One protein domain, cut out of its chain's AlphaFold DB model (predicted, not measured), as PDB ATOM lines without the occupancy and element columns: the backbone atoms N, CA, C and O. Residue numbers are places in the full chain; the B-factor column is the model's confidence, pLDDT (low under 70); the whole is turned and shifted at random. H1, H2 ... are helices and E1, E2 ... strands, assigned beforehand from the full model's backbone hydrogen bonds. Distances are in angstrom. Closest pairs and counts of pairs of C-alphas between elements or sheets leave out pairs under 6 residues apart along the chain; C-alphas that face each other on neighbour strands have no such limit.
ATOM      1  N   SER A   2     200.220 152.281 157.702       67.12
ATOM      2  CA  SER A   2     199.406 153.288 156.990       67.12
ATOM      3  C   SER A   2     198.173 152.725 156.266       67.12
ATOM      4  O   SER A   2     197.102 153.318 156.344       67.12
ATOM      5  N   THR A   3     198.284 151.546 155.650       69.31
ATOM      6  CA  THR A   3     197.157 150.845 155.006       69.31
ATOM      7  C   THR A   3     196.042 150.467 155.987       69.31
ATOM      8  O   THR A   3     194.870 150.560 155.642       69.31
ATOM      9  N   HIS A   4     196.376 150.107 157.231       79.75
ATOM     10  CA  HIS A   4     195.373 149.819 158.264       79.75
ATOM     11  C   HIS A   4     194.606 151.079 158.684       79.75
ATOM     12  O   HIS A   4     193.424 150.994 158.991       79.75
ATOM     13  N   VAL A   5     195.272 152.238 158.681       84.38
ATOM     14  CA  VAL A   5     194.659 153.521 159.054       84.38
ATOM     15  C   VAL A   5     193.764 154.045 157.938       84.38
ATOM     16  O   VAL A   5     192.631 154.429 158.206       84.38
ATOM     17  N   LYS A   6     194.243 154.066 156.686       87.62
ATOM     18  CA  LYS A   6     193.467 154.605 155.555       87.62
ATOM     19  C   LYS A   6     192.370 153.652 155.064       87.62
ATOM     20  O   LYS A   6     191.415 154.092 154.427       87.62
ATOM     21  N   GLY A   7     192.475 152.372 155.415       88.69
ATOM     22  CA  GLY A   7     191.527 151.340 155.025       88.69
ATOM     23  C   GLY A   7     191.705 150.907 153.571       88.69
ATOM     24  O   GLY A   7     192.758 151.096 152.963       88.69
ATOM     25  N   GLY A   8     190.666 150.280 153.021       91.69
ATOM     26  CA  GLY A   8     190.656 149.851 151.622       91.69
ATOM     27  C   GLY A   8     190.563 151.020 150.635       91.69
ATOM     28  O   GLY A   8     190.135 152.121 150.979       91.69
ATOM     29  N   GLY A   9     190.912 150.756 149.380       92.69
ATOM     30  CA  GLY A   9     190.850 151.712 148.277       92.69
ATOM     31  C   GLY A   9     191.256 151.053 146.963       92.69
ATOM     32  O   GLY A   9     191.480 149.841 146.920       92.69
ATOM     33  N   THR A  10     191.354 151.845 145.904       94.19
ATOM     34  CA  THR A  10     191.874 151.417 144.601       94.19
ATOM     35  C   THR A  10     193.098 152.240 144.217       94.19
ATOM     36  O   THR A  10     193.299 153.350 144.706       94.19
ATOM     37  N   TYR A  11     193.938 151.678 143.352       93.31
ATOM     38  CA  TYR A  11     195.084 152.368 142.775       93.31
ATOM     39  C   TYR A  11     195.024 152.238 141.258       93.31
ATOM     40  O   TYR A  11     194.904 151.129 140.733       93.31
ATOM     41  N   ASP A  12     195.091 153.367 140.567       95.31
ATOM     42  CA  ASP A  12     195.185 153.419 139.115       95.31
ATOM     43  C   ASP A  12     196.663 153.428 138.709       95.31
ATOM     44  O   ASP A  12     197.368 154.420 138.887       95.31
ATOM     45  N   ALA A  13     197.131 152.317 138.139       95.19
ATOM     46  CA  ALA A  13     198.516 152.176 137.701       95.19
ATOM     47  C   ALA A  13     198.878 153.048 136.484       95.19
ATOM     48  O   ALA A  13     200.057 153.327 136.280       95.19
ATOM     49  N   GLY A  14     197.897 153.471 135.678       96.94
ATOM     50  CA  GLY A  14     198.117 154.329 134.515       96.94
ATOM     51  C   GLY A  14     198.343 155.791 134.895       96.94
ATOM     52  O   GLY A  14     199.154 156.467 134.268       96.94
ATOM     53  N   THR A  15     197.661 156.272 135.937       95.56
ATOM     54  CA  THR A  15     197.802 157.657 136.429       95.56
ATOM     55  C   THR A  15     198.675 157.779 137.676       95.56
ATOM     56  O   THR A  15     199.109 158.878 138.014       95.56
ATOM     57  N   GLY A  16     198.943 156.669 138.365       93.62
ATOM     58  CA  GLY A  16     199.625 156.654 139.657       93.62
ATOM     59  C   GLY A  16     198.763 157.162 140.817       93.62
ATOM     60  O   GLY A  16     199.302 157.551 141.852       93.62
ATOM     61  N   THR A  17     197.437 157.202 140.652       92.62
ATOM     62  CA  THR A  17     196.513 157.812 141.621       92.62
ATOM     63  C   THR A  17     195.955 156.780 142.597       92.62
ATOM     64  O   THR A  17     195.380 155.770 142.192       92.62
ATOM     65  N   GLU A  18     196.056 157.066 143.896       91.31
ATOM     66  CA  GLU A  18     195.366 156.327 144.959       91.31
ATOM     67  C   GLU A  18     193.978 156.928 145.229       91.31
ATOM     68  O   GLU A  18     193.846 158.126 145.478       91.31
ATOM     69  N   ILE A  19     192.943 156.087 145.235       92.19
ATOM     70  CA  ILE A  19     191.556 156.469 145.522       92.19
ATOM     71  C   ILE A  19     191.108 155.726 146.792       92.19
ATOM     72  O   ILE A  19     190.708 154.557 146.732       92.19
ATOM     73  N   PRO A  20     191.200 156.360 147.974       92.19
ATOM     74  CA  PRO A  20     190.811 155.725 149.225       92.19
ATOM     75  C   PRO A  20     189.285 155.598 149.325       92.19
ATOM     76  O   PRO A  20     188.545 156.485 148.907       92.19
ATOM     77  N   ARG A  21     188.793 154.513 149.941       93.88
ATOM     78  CA  ARG A  21     187.349 154.309 150.170       93.88
ATOM     79  C   ARG A  21     186.761 155.329 151.151       93.88
ATOM     80  O   ARG A  21     185.567 155.606 151.104       93.88
ATOM     81  N   ILE A  22     187.581 155.831 152.070       94.25
ATOM     82  CA  ILE A  22     187.188 156.797 153.095       94.25
ATOM     83  C   ILE A  22     188.231 157.902 153.225       94.25
ATOM     84  O   ILE A  22     189.428 157.683 153.017       94.25
ATOM     85  N   GLN A  23     187.787 159.078 153.663       94.94
ATOM     86  CA  GLN A  23     188.696 160.131 154.087       94.94
ATOM     87  C   GLN A  23     188.930 160.052 155.594       94.94
ATOM     88  O   GLN A  23     188.024 160.243 156.395       94.94
ATOM     89  N   VAL A  24     190.181 159.796 155.968       96.06
ATOM     90  CA  VAL A  24     190.650 159.891 157.355       96.06
ATOM     91  C   VAL A  24     191.288 161.256 157.570       96.06
ATOM     92  O   VAL A  24     192.238 161.599 156.858       96.06
ATOM     93  N   THR A  25     190.778 161.991 158.556       96.75
ATOM     94  CA  THR A  25     191.213 163.335 158.952       96.75
ATOM     95  C   THR A  25     191.662 163.308 160.407       96.75
ATOM     96  O   THR A  25     190.966 162.751 161.252       96.75
ATOM     97  N   LEU A  26     192.820 163.898 160.709       97.06
ATOM     98  CA  LEU A  26     193.321 164.004 162.077       97.06
ATOM     99  C   LEU A  26     193.003 165.385 162.658       97.06
ATOM    100  O   LEU A  26     193.522 166.389 162.172       97.06
ATOM    101  N   ALA A  27     192.205 165.411 163.726       97.25
ATOM    102  CA  ALA A  27     192.025 166.579 164.583       97.25
ATOM    103  C   ALA A  27     193.030 166.523 165.741       97.25
ATOM    104  O   ALA A  27     192.788 165.893 166.767       97.25
ATOM    105  N   THR A  28     194.223 167.084 165.544       96.12
ATOM    106  CA  THR A  28     195.366 166.882 166.451       96.12
ATOM    107  C   THR A  28     196.317 168.082 166.466       96.12
ATOM    108  O   THR A  28     196.230 168.969 165.623       96.12
ATOM    109  N   GLY A  29     197.261 168.100 167.413       97.06
ATOM    110  CA  GLY A  29     198.346 169.088 167.468       97.06
ATOM    111  C   GLY A  29     199.482 168.841 166.464       97.06
ATOM    112  O   GLY A  29     200.429 169.621 166.406       97.06
ATOM    113  N   ILE A  30     199.424 167.757 165.685       96.62
ATOM    114  CA  ILE A  30     200.367 167.507 164.589       96.62
ATOM    115  C   ILE A  30     200.173 168.582 163.503       96.62
ATOM    116  O   ILE A  30     199.034 168.819 163.109       96.62
ATOM    117  N   PRO A  31     201.248 169.200 162.973       97.00
ATOM    118  CA  PRO A  31     201.124 170.197 161.913       97.00
ATOM    119  C   PRO A  31     200.429 169.648 160.662       97.00
ATOM    120  O   PRO A  31     200.752 168.549 160.205       97.00
ATOM    121  N   GLU A  32     199.554 170.457 160.064       97.56
ATOM    122  CA  GLU A  32     198.780 170.104 158.867       97.56
ATOM    123  C   GLU A  32     199.644 169.541 157.731       97.56
ATOM    124  O   GLU A  32     199.319 168.509 157.141       97.56
ATOM    125  N   GLU A  33     200.778 170.184 157.450       97.31
ATOM    126  CA  GLU A  33     201.705 169.757 156.401       97.31
ATOM    127  C   GLU A  33     202.160 168.303 156.610       97.31
ATOM    128  O   GLU A  33     202.228 167.515 155.664       97.31
ATOM    129  N   ARG A  34     202.411 167.903 157.864       96.50
ATOM    130  CA  ARG A  34     202.820 166.535 158.192       96.50
ATOM    131  C   ARG A  34     201.688 165.537 157.958       96.50
ATOM    132  O   ARG A  34     201.974 164.447 157.473       96.50
ATOM    133  N   CYS A  35     200.440 165.892 158.265       96.62
ATOM    134  CA  CYS A  35     199.273 165.053 157.970       96.62
ATOM    135  C   CYS A  35     199.098 164.861 156.456       96.62
ATOM    136  O   CYS A  35     198.984 163.728 155.983       96.62
ATOM    137  N   ARG A  36     199.179 165.952 155.683       94.31
ATOM    138  CA  ARG A  36     199.042 165.919 154.218       94.31
ATOM    139  C   ARG A  36     200.143 165.095 153.546       94.31
ATOM    140  O   ARG A  36     199.854 164.322 152.639       94.31
ATOM    141  N   ARG A  37     201.386 165.179 154.038       94.12
ATOM    142  CA  ARG A  37     202.526 164.377 153.546       94.12
ATOM    143  C   ARG A  37     202.312 162.863 153.624       94.12
ATOM    144  O   ARG A  37     202.989 162.132 152.910       94.12
ATOM    145  N   VAL A  38     201.416 162.391 154.490       91.38
ATOM    146  CA  VAL A  38     201.076 160.965 154.637       91.38
ATOM    147  C   VAL A  38     199.655 160.646 154.155       91.38
ATOM    148  O   VAL A  38     199.069 159.655 154.583       91.38
ATOM    149  N   ASN A  39     199.104 161.477 153.262       90.56
ATOM    150  CA  ASN A  39     197.781 161.307 152.649       90.56
ATOM    151  C   ASN A  39     196.610 161.269 153.664       90.56
ATOM    152  O   ASN A  39     195.601 160.570 153.499       90.56
ATOM    153  N   LEU A  40     196.739 162.028 154.757       94.69
ATOM    154  CA  LEU A  40     195.680 162.230 155.744       94.69
ATOM    155  C   LEU A  40     195.134 163.655 155.660       94.69
ATOM    156  O   LEU A  40     195.868 164.609 155.400       94.69
ATOM    157  N   GLY A  41     193.835 163.792 155.913       96.44
ATOM    158  CA  GLY A  41     193.230 165.092 156.157       96.44
ATOM    159  C   GLY A  41     193.732 165.684 157.471       96.44
ATOM    160  O   GLY A  41     194.194 164.968 158.365       96.44
ATOM    161  N   TYR A  42     193.588 166.993 157.600       98.19
ATOM    162  CA  TYR A  42     193.846 167.724 158.829       98.19
ATOM    163  C   TYR A  42     192.621 168.559 159.190       98.19
ATOM    164  O   TYR A  42     191.923 169.057 158.306       98.19
ATOM    165  N   LEU A  43     192.379 168.699 160.486       97.44
ATOM    166  CA  LEU A  43     191.408 169.621 161.049       97.44
ATOM    167  C   LEU A  43     192.014 170.207 162.324       97.44
ATOM    168  O   LEU A  43     192.643 169.479 163.091       97.44
ATOM    169  N   ASP A  44     191.863 171.508 162.559       97.12
ATOM    170  CA  ASP A  44     192.336 172.096 163.813       97.12
ATOM    171  C   ASP A  44     191.428 171.605 164.958       97.12
ATOM    172  O   ASP A  44     190.226 171.870 164.938       97.12
ATOM    173  N   PRO A  45     191.950 170.886 165.971       96.38
ATOM    174  CA  PRO A  45     191.127 170.402 167.078       96.38
ATOM    175  C   PRO A  45     190.509 171.532 167.913       96.38
ATOM    176  O   PRO A  45     189.607 171.271 168.699       96.38
ATOM    177  N   ARG A  46     190.992 172.774 167.781       96.62
ATOM    178  CA  ARG A  46     190.473 173.943 168.505       96.62
ATOM    179  C   ARG A  46     189.267 174.584 167.824       96.62
ATOM    180  O   ARG A  46     188.622 175.426 168.438       96.62
ATOM    181  N   THR A  47     188.994 174.237 166.567       97.00
ATOM    182  CA  THR A  47     187.893 174.819 165.785       97.00
ATOM    183  C   THR A  47     186.655 173.932 165.747       97.00
ATOM    184  O   THR A  47     185.667 174.303 165.119       97.00
ATOM    185  N   ILE A  48     186.695 172.779 166.415       95.88
ATOM    186  CA  ILE A  48     185.582 171.839 166.505       95.88
ATOM    187  C   ILE A  48     185.245 171.523 167.958       95.88
ATOM    188  O   ILE A  48     186.138 171.410 168.799       95.88
ATOM    189  N   ASP A  49     183.964 171.296 168.231       95.94
ATOM    190  CA  ASP A  49     183.508 170.601 169.431       95.94
ATOM    191  C   ASP A  49     182.848 169.279 169.009       95.94
ATOM    192  O   ASP A  49     181.738 169.289 168.475       95.94
ATOM    193  N   PRO A  50     183.499 168.117 169.231       93.25
ATOM    194  CA  PRO A  50     182.939 166.828 168.840       93.25
ATOM    195  C   PRO A  50     181.566 166.509 169.433       93.25
ATOM    196  O   PRO A  50     180.844 165.680 168.875       93.25
ATOM    197  N   ARG A  51     181.194 167.164 170.541       94.69
ATOM    198  CA  ARG A  51     179.889 166.990 171.186       94.69
ATOM    199  C   ARG A  51     178.739 167.515 170.331       94.69
ATOM    200  O   ARG A  51     177.615 167.055 170.486       94.69
ATOM    201  N   GLU A  52     179.006 168.405 169.376       96.06
ATOM    202  CA  GLU A  52     178.004 168.881 168.411       96.06
ATOM    203  C   GLU A  52     177.509 167.785 167.450       96.06
ATOM    204  O   GLU A  52     176.529 167.983 166.724       96.06
ATOM    205  N   TRP A  53     178.180 166.630 167.428       95.62
ATOM    206  CA  TRP A  53     177.781 165.451 166.657       95.62
ATOM    207  C   TRP A  53     177.066 164.385 167.500       95.62
ATOM    208  O   TRP A  53     176.646 163.368 166.949       95.62
ATOM    209  N   GLU A  54     176.901 164.592 168.810       96.50
ATOM    210  CA  GLU A  54     176.167 163.665 169.678       96.50
ATOM    211  C   GLU A  54     174.681 163.592 169.298       96.50
ATOM    212  O   GLU A  54     174.028 164.614 169.093       96.50
ATOM    213  N   ASN A  55     174.121 162.376 169.269       96.81
ATOM    214  CA  ASN A  55     172.701 162.102 168.997       96.81
ATOM    215  C   ASN A  55     172.212 162.526 167.593       96.81
ATOM    216  O   ASN A  55     171.024 162.793 167.381       96.81
ATOM    217  N   ARG A  56     173.126 162.605 166.619       97.12
ATOM    218  CA  ARG A  56     172.843 162.991 165.224       97.12
ATOM    219  C   ARG A  56     172.960 161.822 164.245       97.12
ATOM    220  O   ARG A  56     173.158 162.012 163.046       97.12
ATOM    221  N   GLU A  57     172.752 160.600 164.725       95.81
ATOM    222  CA  GLU A  57     172.800 159.381 163.910       95.81
ATOM    223  C   GLU A  57     171.734 159.385 162.812       95.81
ATOM    224  O   GLU A  57     171.954 158.837 161.734       95.81
ATOM    225  N   HIS A  58     170.605 160.058 163.048       96.56
ATOM    226  CA  HIS A  58     169.547 160.243 162.054       96.56
ATOM    227  C   HIS A  58     169.997 161.073 160.836       96.56
ATOM    228  O   HIS A  58     169.423 160.938 159.759       96.56
ATOM    229  N   GLU A  59     171.045 161.888 160.987       97.31
ATOM    230  CA  GLU A  59     171.692 162.645 159.907       97.31
ATOM    231  C   GLU A  59     172.853 161.863 159.268       97.31
ATOM    232  O   GLU A  59     173.514 162.358 158.357       97.31
ATOM    233  N   GLY A  60     173.124 160.640 159.738       95.69
ATOM    234  CA  GLY A  60     174.262 159.829 159.312       95.69
ATOM    235  C   GLY A  60     175.575 160.149 160.037       95.69
ATOM    236  O   GLY A  60     176.631 159.702 159.590       95.69
TER     237      GLY A  60
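This is residues 2 to 60 of the 76 residues of an uncharacterized protein of Ktedonobacteraceae bacterium (UniProt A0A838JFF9). A loose chain lays out its parts in succession: a two-stranded hairpin, E1 and E2, at one end, then a small unit of two parallel strands, E3 and E4, with the short helix H2 packed on E4, then a tail with H3 that sticks out at residues 49 to 60. H1 comes before the hairpin, near its end at Pro 20, and the hairpin's tip, residues 12 to 17, also sticks out. The printed part has 59 residues, with three named helices and four named strands in the order H1, E1, E2, E3, H2, E4, H3. The class is mixed, helices and strands, with under half of the residues in named elements; the sheet E1 - E2 is antiparallel, and the sheet of E3 and E4 is parallel. The whole is loose, with a radius of gyration of the C-alphas of 14.5 A and spans of 42 by 31 by 18 A.

Begin at H1, residues 2 to 6, and go on to the hairpin of E1, residues 9 to 12, and E2, residues 17 to 20. E1 and E2 are antiparallel at 168 degrees; look for N 10 and O 19, 2.9 A apart and within hydrogen-bond range, and N 19 and O 10 at 2.8 A. The closest C-alphas of H1 and E2 are those of Lys 6 and Pro 20, 7.0 A apart. Next come E3, residues 25 to 27, H2, residues 32 to 36, and E4, residues 41 to 43, a strand-helix-strand unit, two parallel neighbour strands with a helix between them in the chain, whose crossover is right-handed. E3 and E4 stand at 26 degrees, with N 26 and O 41 within hydrogen-bond range at 2.9 A. The closest C-alphas of H2 and E4 are those of Glu 32 and Tyr 42, 5.5 A apart. E2 and E3 are apart, and H3, residues 50 to 53, is apart from H2 and E3, among others. Every O i to N i+4 pair is within hydrogen-bond range in H1 and H2; H3 is too short for such a pair, and its one O i to N i+3 pair is within range.

Find C-alpha 2 at (199.406, 153.288, 156.990), where H1 begins its 6.3 A. E1 then runs 10.3 A from C-alpha 9 to C-alpha 12, and E2 runs 9.7 A from C-alpha 17 to C-alpha 20. E3 starts at C-alpha 25, (191.213, 163.335, 158.952), and spans 6.5 A; H2 spans 6.3 A and E4 6.9 A. H3 covers 5.8 A and ends at C-alpha 53, (177.781, 165.451, 166.657).

The C-alphas of Gly 14 and Asn 55, the two farthest apart, are 43.5 A apart. The printed part has no cut and no long link. The mean pLDDT of the printed part is 93.7, and residues 2 to 3 are under 70.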